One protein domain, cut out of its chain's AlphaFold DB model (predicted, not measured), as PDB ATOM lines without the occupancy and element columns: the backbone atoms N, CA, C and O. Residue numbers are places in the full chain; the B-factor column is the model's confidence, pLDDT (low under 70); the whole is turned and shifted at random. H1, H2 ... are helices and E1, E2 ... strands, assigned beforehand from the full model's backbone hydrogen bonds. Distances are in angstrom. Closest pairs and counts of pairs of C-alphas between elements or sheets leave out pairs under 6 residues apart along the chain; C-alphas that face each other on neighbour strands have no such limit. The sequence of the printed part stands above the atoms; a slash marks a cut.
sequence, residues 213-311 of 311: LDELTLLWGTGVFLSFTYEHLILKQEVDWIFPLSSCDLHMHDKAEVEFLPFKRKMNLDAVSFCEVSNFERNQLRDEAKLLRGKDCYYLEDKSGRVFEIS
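Overview. This is residues 213 to 311 of the 311 residues of an uncharacterized protein of Halobacteriovoraceae bacterium (UniProt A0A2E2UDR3). What is the main picture? A strongly twisted sheet of six strands, with the long hairpin of E1 and E2 among its inner strands, has the short helix H2 packed over E7, while a small second sheet of E3, E4 and E5 makes a lobe at one end. H1 grazes that small sheet with residues 213 to 214. Which parts come in which order? The printed part has 99 residues with two named helices and nine named strands, along the chain H1 E1 E2 E3 E4 E5 E6 H2 E7 E8 E9; the sheets, E6 E1 E2 E7 E8 E9 and E3 E4 E5, are antiparallel and the class is mixed, helices and strands. How large is it? It is compact, with a radius of gyration of the C-alphas of 13.2 A and spans of 35 by 29 by 22 A.

Arrangement. What stands near H1? The closest C-alphas of H1, residues 213 to 220, and E3, residues 248 to 252, are those of Leu 213 and Leu 250, 6.3 A apart. How do the next strands pair? E1, residues 225 to 232, bends by 50 degrees at residue 229 and forms an antiparallel hairpin with E2, residues 237 to 244, with N 228 and O 241 3.0 A apart. E3, E4, residues 256 to 260, and E5, residues 265 to 268, form a meander, each strand the antiparallel neighbour of the one before, with N 249 and O 259 2.9 A apart and N 258 and O 267 2.8 A apart. What completes the large sheet? Edge strand E6, residues 272 to 275, is antiparallel to E1, with N 273 and O 227 2.9 A apart. E7, residues 289 to 293, is antiparallel to E2 at 123 degrees, with N 242 and O 291 2.9 A apart; E8, residues 298 to 302, and edge strand E9, residues 307 to 310, continue from E7 as a second meander, with N 290 and O 301 2.8 A apart and N 308 and O 300 2.9 A apart. Where is H2? H2, residues 279 to 284, is on this sheet at a height of 8.7 A, over E7 and along the strands at 24 degrees on the local plane; the closest C-alphas are those of Gln 284 and Leu 291, 6.9 A apart. In H1 and H2 every O i to N i+4 pair is within hydrogen-bond range.

Along the chain. Where are the anchor points? C-alpha 213, where H1 begins, is at (-25.709, 38.527, -24.419), and C-alpha 310, where E9 ends, is at (-33.521, 14.701, -8.835). How long are the longer elements? From first to last C-alpha E2 measures 22.6 A and E1 19.8 A.

Size, cuts and confidence. How far does it reach? The two C-alphas farthest apart, those of Asp 254 and Ser 311, are 40.9 A apart. Is it cut, and where is confidence low? The printed part has no cut, and its links between named elements are tight. Residues 213 to 222 and residue 252 have pLDDT under 70.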
ATOM      1  N   LEU A 213     -24.588  39.334 -24.884       59.44
ATOM      2  CA  LEU A 213     -25.709  38.527 -24.419       59.44
ATOM      3  C   LEU A 213     -27.072  38.852 -25.058       59.44
ATOM      4  O   LEU A 213     -27.799  37.923 -25.381       59.44
ATOM      5  N   ASP A 214     -27.420  40.111 -25.303       55.69
ATOM      6  CA  ASP A 214     -28.648  40.505 -26.000       55.69
ATOM      7  C   ASP A 214     -28.598  40.124 -27.475       55.69
ATOM      8  O   ASP A 214     -29.565  39.574 -27.992       55.69
ATOM      9  N   GLU A 215     -27.481  40.392 -28.161       58.44
ATOM     10  CA  GLU A 215     -27.318  39.979 -29.561       58.44
ATOM     11  C   GLU A 215     -27.368  38.466 -29.682       58.44
ATOM     12  O   GLU A 215     -28.042  37.932 -30.559       58.44
ATOM     13  N   LEU A 216     -26.715  37.786 -28.748       62.41
ATOM     14  CA  LEU A 216     -26.716  36.345 -28.619       62.41
ATOM     15  C   LEU A 216     -28.123  35.804 -28.313       62.41
ATOM     16  O   LEU A 216     -28.551  34.848 -28.951       62.41
ATOM     17  N   THR A 217     -28.893  36.446 -27.432       62.44
ATOM     18  CA  THR A 217     -30.285  36.062 -27.129       62.44
ATOM     19  C   THR A 217     -31.205  36.308 -28.323       62.44
ATOM     20  O   THR A 217     -32.096  35.506 -28.585       62.44
ATOM     21  N   LEU A 218     -30.990  37.379 -29.090       59.75
ATOM     22  CA  LEU A 218     -31.780  37.681 -30.286       59.75
ATOM     23  C   LEU A 218     -31.448  36.731 -31.449       59.75
ATOM     24  O   LEU A 218     -32.341  36.328 -32.190       59.75
ATOM     25  N   LEU A 219     -30.169  36.371 -31.601       60.19
ATOM     26  CA  LEU A 219     -29.672  35.447 -32.626       60.19
ATOM     27  C   LEU A 219     -30.063  33.998 -32.347       60.19
ATOM     28  O   LEU A 219     -30.369  33.255 -33.278       60.19
ATOM     29  N   TRP A 220     -30.017  33.587 -31.085       64.44
ATOM     30  CA  TRP A 220     -30.180  32.187 -30.704       64.44
ATOM     31  C   TRP A 220     -31.518  31.887 -30.011       64.44
ATOM     32  O   TRP A 220     -31.903  30.723 -29.895       64.44
ATOM     33  N   GLY A 221     -32.268  32.918 -29.622       60.50
ATOM     34  CA  GLY A 221     -33.594  32.828 -29.013       60.50
ATOM     35  C   GLY A 221     -33.579  32.674 -27.487       60.50
ATOM     36  O   GLY A 221     -32.557  32.431 -26.853       60.50
ATOM     37  N   THR A 222     -34.766  32.755 -26.880       62.62
ATOM     38  CA  THR A 222     -34.982  32.557 -25.430       62.62
ATOM     39  C   THR A 222     -34.829  31.100 -24.978       62.62
ATOM     40  O   THR A 222     -34.904  30.796 -23.792       62.62
ATOM     41  N   GLY A 223     -34.603  30.176 -25.917       74.44
ATOM     42  CA  GLY A 223     -34.395  28.753 -25.660       74.44
ATOM     43  C   GLY A 223     -32.935  28.353 -25.443       74.44
ATOM     44  O   GLY A 223     -32.647  27.158 -25.544       74.44
ATOM     45  N   VAL A 224     -32.045  29.321 -25.209       83.81
ATOM     46  CA  VAL A 224     -30.598  29.122 -25.076       83.81
ATOM     47  C   VAL A 224     -30.211  28.994 -23.618       83.81
ATOM     48  O   VAL A 224     -30.610  29.801 -22.774       83.81
ATOM     49  N   PHE A 225     -29.376  28.001 -23.349       90.75
ATOM     50  CA  PHE A 225     -28.885  27.705 -22.020       90.75
ATOM     51  C   PHE A 225     -27.371  27.764 -22.010       90.75
ATOM     52  O   PHE A 225     -26.688  27.406 -22.974       90.75
ATOM     53  N   LEU A 226     -26.873  28.259 -20.892       92.31
ATOM     54  CA  LEU A 226     -25.472  28.340 -20.568       92.31
ATOM     55  C   LEU A 226     -25.157  27.302 -19.493       92.31
ATOM     56  O   LEU A 226     -26.006  26.989 -18.655       92.31
ATOM     57  N   SER A 227     -23.943  26.764 -19.530       95.75
ATOM     58  CA  SER A 227     -23.385  25.919 -18.486       95.75
ATOM     59  C   SER A 227     -22.087  26.500 -17.939       95.75
ATOM     60  O   SER A 227     -21.263  27.035 -18.683       95.75
ATOM     61  N   PHE A 228     -21.898  26.371 -16.629       96.38
ATOM     62  CA  PHE A 228     -20.643  26.670 -15.944       96.38
ATOM     63  C   PHE A 228     -20.181  25.436 -15.168       96.38
ATOM     64  O   PHE A 228     -20.856  25.001 -14.230       96.38
ATOM     65  N   THR A 229     -19.037  24.882 -15.561       97.19
ATOM     66  CA  THR A 229     -18.469  23.666 -14.968       97.19
ATOM     67  C   THR A 229     -17.596  24.011 -13.763       97.19
ATOM     68  O   THR A 229     -16.729  24.883 -13.843       97.19
ATOM     69  N   TYR A 230     -17.804  23.336 -12.630       96.44
ATOM     70  CA  TYR A 230     -16.970  23.509 -11.435       96.44
ATOM     71  C   TYR A 230     -16.990  22.285 -10.515       96.44
ATOM     72  O   TYR A 230     -17.903  21.463 -10.551       96.44
ATOM     73  N   GLU A 231     -15.998  22.194  -9.626       97.50
ATOM     74  CA  GLU A 231     -15.977  21.191  -8.562       97.50
ATOM     75  C   GLU A 231     -16.912  21.605  -7.413       97.50
ATOM     76  O   GLU A 231     -16.690  22.597  -6.709       97.50
ATOM     77  N   HIS A 232     -17.985  20.844  -7.212       97.25
ATOM     78  CA  HIS A 232     -18.989  21.147  -6.204       97.25
ATOM     79  C   HIS A 232     -18.511  20.765  -4.797       97.25
ATOM     80  O   HIS A 232     -18.275  19.596  -4.489       97.25
ATOM     81  N   LEU A 233     -18.466  21.736  -3.879       95.81
ATOM     82  CA  LEU A 233     -17.879  21.556  -2.544       95.81
ATOM     83  C   LEU A 233     -18.558  20.482  -1.680       95.81
ATOM     84  O   LEU A 233     -17.864  19.821  -0.908       95.81
ATOM     85  N   ILE A 234     -19.883  20.326  -1.779       95.56
ATOM     86  CA  ILE A 234     -20.648  19.321  -1.015       95.56
ATOM     87  C   ILE A 234     -20.607  17.949  -1.696       95.56
ATOM     88  O   ILE A 234     -20.215  16.977  -1.065       95.56
ATOM     89  N   LEU A 235     -20.968  17.879  -2.982       96.25
ATOM     90  CA  LEU A 235     -21.000  16.631  -3.750       96.25
ATOM     91  C   LEU A 235     -19.610  16.023  -4.011       96.25
ATOM     92  O   LEU A 235     -19.532  14.842  -4.327       96.25
ATOM     93  N   LYS A 236     -18.525  16.804  -3.877       97.12
ATOM     94  CA  LYS A 236     -17.136  16.377  -4.146       97.12
ATOM     95  C   LYS A 236     -16.946  15.800  -5.553       97.12
ATOM     96  O   LYS A 236     -16.200  14.845  -5.746       97.12
ATOM     97  N   GLN A 237     -17.636  16.386  -6.526       97.31
ATOM     98  CA  GLN A 237     -17.549  16.011  -7.933       97.31
ATOM     99  C   GLN A 237     -17.687  17.242  -8.825       97.31
ATOM    100  O   GLN A 237     -18.205  18.276  -8.394       97.31
ATOM    101  N   GLU A 238     -17.237  17.111 -10.067       97.94
ATOM    102  CA  GLU A 238     -17.482  18.095 -11.115       97.94
ATOM    103  C   GLU A 238     -18.962  18.085 -11.517       97.94
ATOM    104  O   GLU A 238     -19.570  17.020 -11.656       97.94
ATOM    105  N   VAL A 239     -19.542  19.273 -11.662       97.88
ATOM    106  CA  VAL A 239     -20.920  19.470 -12.119       97.88
ATOM    107  C   VAL A 239     -20.991  20.628 -13.105       97.88
ATOM    108  O   VAL A 239     -20.235  21.595 -12.987       97.88
ATOM    109  N   ASP A 240     -21.962  20.565 -14.013       97.62
ATOM    110  CA  ASP A 240     -22.357  21.689 -14.855       97.62
ATOM    111  C   ASP A 240     -23.555  22.398 -14.229       97.62
ATOM    112  O   ASP A 240     -24.636  21.821 -14.100       97.62
ATOM    113  N   TRP A 241     -23.398  23.665 -13.859       96.81
ATOM    114  CA  TRP A 241     -24.546  24.496 -13.512       96.81
ATOM    115  C   TRP A 241     -25.200  25.032 -14.774       96.81
ATOM    116  O   TRP A 241     -24.582  25.811 -15.492       96.81
ATOM    117  N   ILE A 242     -26.449  24.634 -15.005       96.06
ATOM    118  CA  ILE A 242     -27.252  25.021 -16.162       96.06
ATOM    119  C   ILE A 242     -28.156  26.192 -15.799       96.06
ATOM    120  O   ILE A 242     -28.858  26.162 -14.784       96.06
ATOM    121  N   PHE A 243     -28.182  27.206 -16.658       92.50
ATOM    122  CA  PHE A 243     -29.041  28.369 -16.489       92.50
ATOM    123  C   PHE A 243     -29.430  29.003 -17.832       92.50
ATOM    124  O   PHE A 243     -28.681  28.912 -18.806       92.50
ATOM    125  N   PRO A 244     -30.616  29.630 -17.927       88.94
ATOM    126  CA  PRO A 244     -31.051  30.281 -19.157       88.94
ATOM    127  C   PRO A 244     -30.271  31.576 -19.403       88.94
ATOM    128  O   PRO A 244     -30.066  32.378 -18.489       88.94
ATOM    129  N   LEU A 245     -29.902  31.811 -20.665       84.81
ATOM    130  CA  LEU A 245     -29.209  33.029 -21.103       84.81
ATOM    131  C   LEU A 245     -30.002  34.299 -20.747       84.81
ATOM    132  O   LEU A 245     -29.425  35.312 -20.368       84.81
ATOM    133  N   SER A 246     -31.336  34.224 -20.801       77.50
ATOM    134  CA  SER A 246     -32.251  35.328 -20.483       77.50
ATOM    135  C   SER A 246     -32.208  35.794 -19.024       77.50
ATOM    136  O   SER A 246     -32.771  36.837 -18.705       77.50
ATOM    137  N   SER A 247     -31.584  35.025 -18.133       81.50
ATOM    138  CA  SER A 247     -31.435  35.353 -16.709       81.50
ATOM    139  C   SER A 247     -30.029  35.852 -16.363       81.50
ATOM    140  O   SER A 247     -29.667  35.922 -15.184       81.50
ATOM    141  N   CYS A 248     -29.234  36.187 -17.377       82.12
ATOM    142  CA  CYS A 248     -27.882  36.696 -17.230       82.12
ATOM    143  C   CYS A 248     -27.768  38.167 -17.642       82.12
ATOM    144  O   CYS A 248     -28.536  38.645 -18.472       82.12
ATOM    145  N   ASP A 249     -26.762  38.852 -17.101       77.31
ATOM    146  CA  ASP A 249     -26.257  40.125 -17.628       77.31
ATOM    147  C   ASP A 249     -24.766  39.995 -17.977       77.31
ATOM    148  O   ASP A 249     -24.068  39.122 -17.451       77.31
ATOM    149  N   LEU A 250     -24.278  40.833 -18.892       74.81
ATOM    150  CA  LEU A 250     -22.871  40.877 -19.284       74.81
ATOM    151  C   LEU A 250     -22.208  42.137 -18.746       74.81
ATOM    152  O   LEU A 250     -22.576  43.256 -19.103       74.81
ATOM    153  N   HIS A 251     -21.133  41.942 -18.000       73.06
ATOM    154  CA  HIS A 251     -20.279  43.009 -17.506       73.06
ATOM    155  C   HIS A 251     -19.002  43.052 -18.338       73.06
ATOM    156  O   HIS A 251     -18.262  42.073 -18.419       73.06
ATOM    157  N   MET A 252     -18.739  44.193 -18.970       61.94
ATOM    158  CA  MET A 252     -17.534  44.424 -19.768       61.94
ATOM    159  C   MET A 252     -16.658  45.453 -19.045       61.94
ATOM    160  O   MET A 252     -16.787  46.655 -19.274       61.94
ATOM    161  N   HIS A 253     -15.800  44.977 -18.139       70.06
ATOM    162  CA  HIS A 253     -14.757  45.780 -17.486       70.06
ATOM    163  C   HIS A 253     -13.381  45.407 -18.072       70.06
ATOM    164  O   HIS A 253     -13.254  45.244 -19.284       70.06
ATOM    165  N   ASP A 254     -12.355  45.215 -17.233       70.56
ATOM    166  CA  ASP A 254     -11.037  44.707 -17.647       70.56
ATOM    167  C   ASP A 254     -11.113  43.275 -18.220       70.56
ATOM    168  O   ASP A 254     -10.240  42.852 -18.982       70.56
ATOM    169  N   LYS A 255     -12.163  42.524 -17.859       77.50
ATOM    170  CA  LYS A 255     -12.528  41.208 -18.400       77.50
ATOM    171  C   LYS A 255     -14.032  41.155 -18.671       77.50
ATOM    172  O   LYS A 255     -14.803  41.873 -18.035       77.50
ATOM    173  N   ALA A 256     -14.427  40.301 -19.615       77.50
ATOM    174  CA  ALA A 256     -15.828  40.002 -19.886       77.50
ATOM    175  C   ALA A 256     -16.346  38.988 -18.857       77.50
ATOM    176  O   ALA A 256     -15.811  37.882 -18.755       77.50
ATOM    177  N   GLU A 257     -17.387  39.357 -18.119       85.75
ATOM    178  CA  GLU A 257     -18.026  38.515 -17.110       85.75
ATOM    179  C   GLU A 257     -19.519  38.367 -17.404       85.75
ATOM    180  O   GLU A 257     -20.187  39.321 -17.793       85.75
ATOM    181  N   VAL A 258     -20.051  37.170 -17.182       86.62
ATOM    182  CA  VAL A 258     -21.485  36.886 -17.163       86.62
ATOM    183  C   VAL A 258     -21.935  36.828 -15.712       86.62
ATOM    184  O   VAL A 258     -21.400  36.050 -14.921       86.62
ATOM    185  N   GLU A 259     -22.929  37.627 -15.354       84.75
ATOM    186  CA  GLU A 259     -23.591  37.550 -14.059       84.75
ATOM    187  C   GLU A 259     -24.902  36.789 -14.179       84.75
ATOM    188  O   GLU A 259     -25.782  37.184 -14.937       84.75
ATOM    189  N   PHE A 260     -25.068  35.721 -13.400       85.75
ATOM    190  CA  PHE A 260     -26.372  35.089 -13.240       85.75
ATOM    191  C   PHE A 260     -27.184  35.825 -12.171       85.75
ATOM    192  O   PHE A 260     -26.927  35.684 -10.968       85.75
ATOM    193  N   LEU A 261     -28.176  36.595 -12.619       78.19
ATOM    194  CA  LEU A 261     -28.920  37.566 -11.812       78.19
ATOM    195  C   LEU A 261     -29.631  36.948 -10.592       78.19
ATOM    196  O   LEU A 261     -29.601  37.562  -9.525       78.19
ATOM    197  N   PRO A 262     -30.237  35.741 -10.659       79.44
ATOM    198  CA  PRO A 262     -30.907  35.162  -9.490       79.44
ATOM    199  C   PRO A 262     -29.978  34.837  -8.309       79.44
ATOM    200  O   PRO A 262     -30.439  34.821  -7.168       79.44
ATOM    201  N   PHE A 263     -28.681  34.610  -8.557       80.19
ATOM    202  CA  PHE A 263     -27.690  34.290  -7.514       80.19
ATOM    203  C   PHE A 263     -26.588  35.347  -7.371       80.19
ATOM    204  O   PHE A 263     -25.688  35.155  -6.554       80.19
ATOM    205  N   LYS A 264     -26.627  36.429  -8.163       82.31
ATOM    206  CA  LYS A 264     -25.591  37.478  -8.213       82.31
ATOM    207  C   LYS A 264     -24.177  36.915  -8.362       82.31
ATOM    208  O   LYS A 264     -23.216  37.358  -7.729       82.31
ATOM    209  N   ARG A 265     -24.058  35.837  -9.144       86.88
ATOM    210  CA  ARG A 265     -22.786  35.141  -9.343       86.88
ATOM    211  C   ARG A 265     -22.183  35.574 -10.661       86.88
ATOM    212  O   ARG A 265     -22.722  35.248 -11.715       86.88
ATOM    213  N   LYS A 266     -21.042  36.254 -10.574       89.06
ATOM    214  CA  LYS A 266     -20.209  36.609 -11.722       89.06
ATOM    215  C   LYS A 266     -19.289  35.451 -12.086       89.06
ATOM    216  O   LYS A 266     -18.700  34.805 -11.215       89.06
ATOM    217  N   MET A 267     -19.208  35.171 -13.374       92.06
ATOM    218  CA  MET A 267     -18.367  34.144 -13.975       92.06
ATOM    219  C   MET A 267     -17.631  34.792 -15.137       92.06
ATOM    220  O   MET A 267     -18.225  35.579 -15.866       92.06
ATOM    221  N   ASN A 268     -16.355  34.469 -15.338       89.75
ATOM    222  CA  ASN A 268     -15.688  34.918 -16.555       89.75
ATOM    223  C   ASN A 268     -16.416  34.318 -17.766       89.75
ATOM    224  O   ASN A 268     -16.789  33.143 -17.740       89.75
ATOM    225  N   LEU A 269     -16.618  35.113 -18.817       84.50
ATOM    226  CA  LEU A 269     -17.335  34.679 -20.018       84.50
ATOM    227  C   LEU A 269     -16.674  33.455 -20.677       84.50
ATOM    228  O   LEU A 269     -17.370  32.615 -21.235       84.50
ATOM    229  N   ASP A 270     -15.348  33.327 -20.581       88.06
ATOM    230  CA  ASP A 270     -14.577  32.194 -21.110       88.06
ATOM    231  C   ASP A 270     -14.771  30.883 -20.329       88.06
ATOM    232  O   ASP A 270     -14.432  29.814 -20.834       88.06
ATOM    233  N   ALA A 271     -15.338  30.949 -19.125       91.06
ATOM    234  CA  ALA A 271     -15.655  29.788 -18.303       91.06
ATOM    235  C   ALA A 271     -17.092  29.282 -18.509       91.06
ATOM    236  O   ALA A 271     -17.494  28.299 -17.884       91.06
ATOM    237  N   VAL A 272     -17.878  29.954 -19.353       91.81
ATOM    238  CA  VAL A 272     -19.280  29.628 -19.610       91.81
ATOM    239  C   VAL A 272     -19.430  29.100 -21.035       91.81
ATOM    240  O   VAL A 272     -18.845  29.636 -21.973       91.81
ATOM    241  N   SER A 273     -20.206  28.032 -21.208       91.56
ATOM    242  CA  SER A 273     -20.414  27.370 -22.503       91.56
ATOM    243  C   SER A 273     -21.891  27.280 -22.865       91.56
ATOM    244  O   SER A 273     -22.746  27.235 -21.988       91.56
ATOM    245  N   PHE A 274     -22.206  27.212 -24.159       89.88
ATOM    246  CA  PHE A 274     -23.551  26.835 -24.598       89.88
ATOM    247  C   PHE A 274     -23.820  25.383 -24.255       89.88
ATOM    248  O   PHE A 274     -22.970  24.522 -24.489       89.88
ATOM    249  N   CYS A 275     -25.023  25.105 -23.768       92.19
ATOM    250  CA  CYS A 275     -25.471  23.740 -23.583       92.19
ATOM    251  C   CYS A 275     -26.861  23.524 -24.176       92.19
ATOM    252  O   CYS A 275     -27.752  24.372 -24.109       92.19
ATOM    253  N   GLU A 276     -27.043  22.346 -24.768       91.44
ATOM    254  CA  GLU A 276     -28.375  21.835 -25.046       91.44
ATOM    255  C   GLU A 276     -28.985  21.310 -23.749       91.44
ATOM    256  O   GLU A 276     -28.302  20.703 -22.914       91.44
ATOM    257  N   VAL A 277     -30.287  21.541 -23.598       92.50
ATOM    258  CA  VAL A 277     -31.065  21.056 -22.461       92.50
ATOM    259  C   VAL A 277     -32.249  20.233 -22.946       92.50
ATOM    260  O   VAL A 277     -32.982  20.611 -23.869       92.50
ATOM    261  N   SER A 278     -32.439  19.099 -22.292       92.62
ATOM    262  CA  SER A 278     -33.579  18.210 -22.442       92.62
ATOM    263  C   SER A 278     -34.867  18.843 -21.904       92.62
ATOM    264  O   SER A 278     -34.856  19.797 -21.122       92.62
ATOM    265  N   ASN A 279     -36.014  18.271 -22.276       91.12
ATOM    266  CA  ASN A 279     -37.305  18.682 -21.715       91.12
ATOM    267  C   ASN A 279     -37.372  18.476 -20.197       91.12
ATOM    268  O   ASN A 279     -38.019  19.257 -19.506       91.12
ATOM    269  N   PHE A 280     -36.699  17.444 -19.681       93.31
ATOM    270  CA  PHE A 280     -36.600  17.222 -18.243       93.31
ATOM    271  C   PHE A 280     -35.914  18.410 -17.565       93.31
ATOM    272  O   PHE A 280     -36.502  19.012 -16.678       93.31
ATOM    273  N   GLU A 281     -34.735  18.811 -18.040       93.62
ATOM    274  CA  GLU A 281     -33.982  19.930 -17.461       93.62
ATOM    275  C   GLU A 281     -34.764  21.242 -17.522       93.62
ATOM    276  O   GLU A 281     -34.849  21.949 -16.520       93.62
ATOM    277  N   ARG A 282     -35.429  21.526 -18.652       90.31
ATOM    278  CA  ARG A 282     -36.310  22.701 -18.781       90.31
ATOM    279  C   ARG A 282     -37.389  22.737 -17.698       90.31
ATOM    280  O   ARG A 282     -37.655  23.802 -17.154       90.31
ATOM    281  N   ASN A 283     -37.966  21.584 -17.358       89.75
ATOM    282  CA  ASN A 283     -39.004  21.471 -16.330       89.75
ATOM    283  C   ASN A 283     -38.465  21.575 -14.893       89.75
ATOM    284  O   ASN A 283     -39.256  21.723 -13.963       89.75
ATOM    285  N   GLN A 284     -37.147  21.470 -14.696       92.75
ATOM    286  CA  GLN A 284     -36.513  21.532 -13.374       92.75
ATOM    287  C   GLN A 284     -35.859  22.882 -13.073       92.75
ATOM    288  O   GLN A 284     -35.507  23.129 -11.919       92.75
ATOM    289  N   LEU A 285     -35.704  23.762 -14.064       88.00
ATOM    290  CA  LEU A 285     -35.182  25.111 -13.851       88.00
ATOM    291  C   LEU A 285     -36.120  25.928 -12.959       88.00
ATOM    292  O   LEU A 285     -37.333  25.959 -13.164       88.00
ATOM    293  N   ARG A 286     -35.544  26.597 -11.956       83.31
ATOM    294  CA  ARG A 286     -36.269  27.434 -10.994       83.31
ATOM    295  C   ARG A 286     -35.467  28.692 -10.699       83.31
ATOM    296  O   ARG A 286     -34.252  28.621 -10.561       83.31
ATOM    297  N   ASP A 287     -36.154  29.810 -10.492       75.50
ATOM    298  CA  ASP A 287     -35.504  31.079 -10.129       75.50
ATOM    299  C   ASP A 287     -34.763  31.002  -8.781       75.50
ATOM    300  O   ASP A 287     -33.833  31.763  -8.523       75.50
ATOM    301  N   GLU A 288     -35.155  30.066  -7.912       84.12
ATOM    302  CA  GLU A 288     -34.631  29.940  -6.548       84.12
ATOM    303  C   GLU A 288     -33.659  28.768  -6.338       84.12
ATOM    304  O   GLU A 288     -33.201  28.548  -5.213       84.12
ATOM    305  N   ALA A 289     -33.342  28.007  -7.387       91.94
ATOM    306  CA  ALA A 289     -32.454  26.851  -7.285       91.94
ATOM    307  C   ALA A 289     -31.551  26.715  -8.515       91.94
ATOM    308  O   ALA A 289     -31.965  26.966  -9.643       91.94
ATOM    309  N   LYS A 290     -30.312  26.270  -8.303       95.56
ATOM    310  CA  LYS A 290     -29.410  25.889  -9.389       95.56
ATOM    311  C   LYS A 290     -29.758  24.483  -9.847       95.56
ATOM    312  O   LYS A 290     -29.799  23.572  -9.024       95.56
ATOM    313  N   LEU A 291     -29.944  24.305 -11.150       97.25
ATOM    314  CA  LEU A 291     -29.949  22.984 -11.761       97.25
ATOM    315  C   LEU A 291     -28.504  22.576 -12.048       97.25
ATOM    316  O   LEU A 291     -27.809  23.241 -12.818       97.25
ATOM    317  N   LEU A 292     -28.060  21.497 -11.418       97.75
ATOM    318  CA  LEU A 292     -26.716  20.958 -11.571       97.75
ATOM    319  C   LEU A 292     -26.796  19.623 -12.310       97.75
ATOM    320  O   LEU A 292     -27.497  18.710 -11.873       97.75
ATOM    321  N   ARG A 293     -26.061  19.489 -13.409       97.62
ATOM    322  CA  ARG A 293     -25.887  18.229 -14.135       97.62
ATOM    323  C   ARG A 293     -24.600  17.571 -13.645       97.62
ATOM    324  O   ARG A 293     -23.511  18.113 -13.827       97.62
ATOM    325  N   GLY A 294     -24.738  16.436 -12.967       95.75
ATOM    326  CA  GLY A 294     -23.625  15.557 -12.620       95.75
ATOM    327  C   GLY A 294     -23.363  14.534 -13.723       95.75
ATOM    328  O   GLY A 294     -23.981  14.563 -14.786       95.75
ATOM    329  N   LYS A 295     -22.456  13.592 -13.454       94.19
ATOM    330  CA  LYS A 295     -22.091  12.545 -14.419       94.19
ATOM    331  C   LYS A 295     -23.253  11.603 -14.753       94.19
ATOM    332  O   LYS A 295     -23.442  11.265 -15.916       94.19
ATOM    333  N   ASP A 296     -24.001  11.190 -13.729       93.88
ATOM    334  CA  ASP A 296     -25.009  10.126 -13.835       93.88
ATOM    335  C   ASP A 296     -26.405  10.554 -13.334       93.88
ATOM    336  O   ASP A 296     -27.371   9.809 -13.485       93.88
ATOM    337  N   CYS A 297     -26.533  11.747 -12.746       95.69
ATOM    338  CA  CYS A 297     -27.793  12.269 -12.215       95.69
ATOM    339  C   CYS A 297     -27.810  13.804 -12.177       95.69
ATOM    340  O   CYS A 297     -26.803  14.470 -12.443       95.69
ATOM    341  N   TYR A 298     -28.978  14.363 -11.858       97.50
ATOM    342  CA  TYR A 298     -29.195  15.798 -11.721       97.50
ATOM    343  C   TYR A 298     -29.389  16.174 -10.257       97.50
ATOM    344  O   TYR A 298     -29.867  15.377  -9.448       97.50
ATOM    345  N   TYR A 299     -29.067  17.419  -9.924       97.81
ATOM    346  CA  TYR A 299     -29.291  17.970  -8.598       97.81
ATOM    347  C   TYR A 299     -29.952  19.342  -8.668       97.81
ATOM    348  O   TYR A 299     -29.747  20.103  -9.614       97.81
ATOM    349  N   LEU A 300     -30.699  19.676  -7.621       97.44
ATOM    350  CA  LEU A 300     -31.125  21.035  -7.321       97.44
ATOM    351  C   LEU A 300     -30.370  21.539  -6.094       97.44
ATOM    352  O   LEU A 300     -30.401  20.895  -5.048       97.44
ATOM    353  N   GLU A 301     -29.715  22.691  -6.215       96.62
ATOM    354  CA  GLU A 301     -29.092  23.403  -5.095       96.62
ATOM    355  C   GLU A 301     -29.892  24.674  -4.789       96.62
ATOM    356  O   GLU A 301     -29.996  25.557  -5.639       96.62
ATOM    357  N   ASP A 302     -30.465  24.791  -3.592       92.94
ATOM    358  CA  ASP A 302     -31.213  25.995  -3.208       92.94
ATOM    359  C   ASP A 302     -30.295  27.171  -2.806       92.94
ATOM    360  O   ASP A 302     -29.076  27.035  -2.676       92.94
ATOM    361  N   LYS A 303     -30.878  28.352  -2.559       86.62
ATOM    362  CA  LYS A 303     -30.138  29.547  -2.094       86.62
ATOM    363  C   LYS A 303     -29.374  29.347  -0.773       86.62
ATOM    364  O   LYS A 303     -28.459  30.115  -0.491       86.62
ATOM    365  N   SER A 304     -29.727  28.341   0.033       89.25
ATOM    366  CA  SER A 304     -29.020  27.992   1.275       89.25
ATOM    367  C   SER A 304     -27.883  26.982   1.066       89.25
ATOM    368  O   SER A 304     -27.204  26.618   2.027       89.25
ATOM    369  N   GLY A 305     -27.660  26.535  -0.174       92.69
ATOM    370  CA  GLY A 305     -26.644  25.548  -0.534       92.69
ATOM    371  C   GLY A 305     -27.052  24.103  -0.236       92.69
ATOM    372  O   GLY A 305     -26.200  23.214  -0.254       92.69
ATOM    373  N   ARG A 306     -28.331  23.832   0.067       95.69
ATOM    374  CA  ARG A 306     -28.815  22.455   0.246       95.69
ATOM    375  C   ARG A 306     -28.989  21.810  -1.118       95.69
ATOM    376  O   ARG A 306     -29.608  22.403  -1.997       95.69
ATOM    377  N   VAL A 307     -28.470  20.594  -1.259       97.12
ATOM    378  CA  VAL A 307     -28.463  19.849  -2.520       97.12
ATOM    379  C   VAL A 307     -29.421  18.666  -2.441       97.12
ATOM    380  O   VAL A 307     -29.365  17.884  -1.492       97.12
ATOM    381  N   PHE A 308     -30.267  18.525  -3.457       96.75
ATOM    382  CA  PHE A 308     -31.233  17.440  -3.601       96.75
ATOM    383  C   PHE A 308     -31.001  16.746  -4.936       96.75
ATOM    384  O   PHE A 308     -31.007  17.405  -5.970       96.75
ATOM    385  N   GLU A 309     -30.804  15.432  -4.926       97.06
ATOM    386  CA  GLU A 309     -30.778  14.650  -6.162       97.06
ATOM    387  C   GLU A 309     -32.187  14.574  -6.758       97.06
ATOM    388  O   GLU A 309     -33.167  14.357  -6.038       97.06
ATOM    389  N   ILE A 310     -32.283  14.781  -8.067       94.62
ATOM    390  CA  ILE A 310     -33.521  14.701  -8.835       94.62
ATOM    391  C   ILE A 310     -33.303  13.710  -9.984       94.62
ATOM    392  O   ILE A 310     -32.458  13.911 -10.856       94.62
ATOM    393  N   SER A 311     -34.026  12.593  -9.921       77.56
ATOM    394  CA  SER A 311     -33.954  11.480 -10.875       77.56
ATOM    395  C   SER A 311     -34.801  11.707 -12.115       77.56
ATOM    396  O   SER A 311     -35.939  12.203 -11.932       77.56
TER     397      SER A 311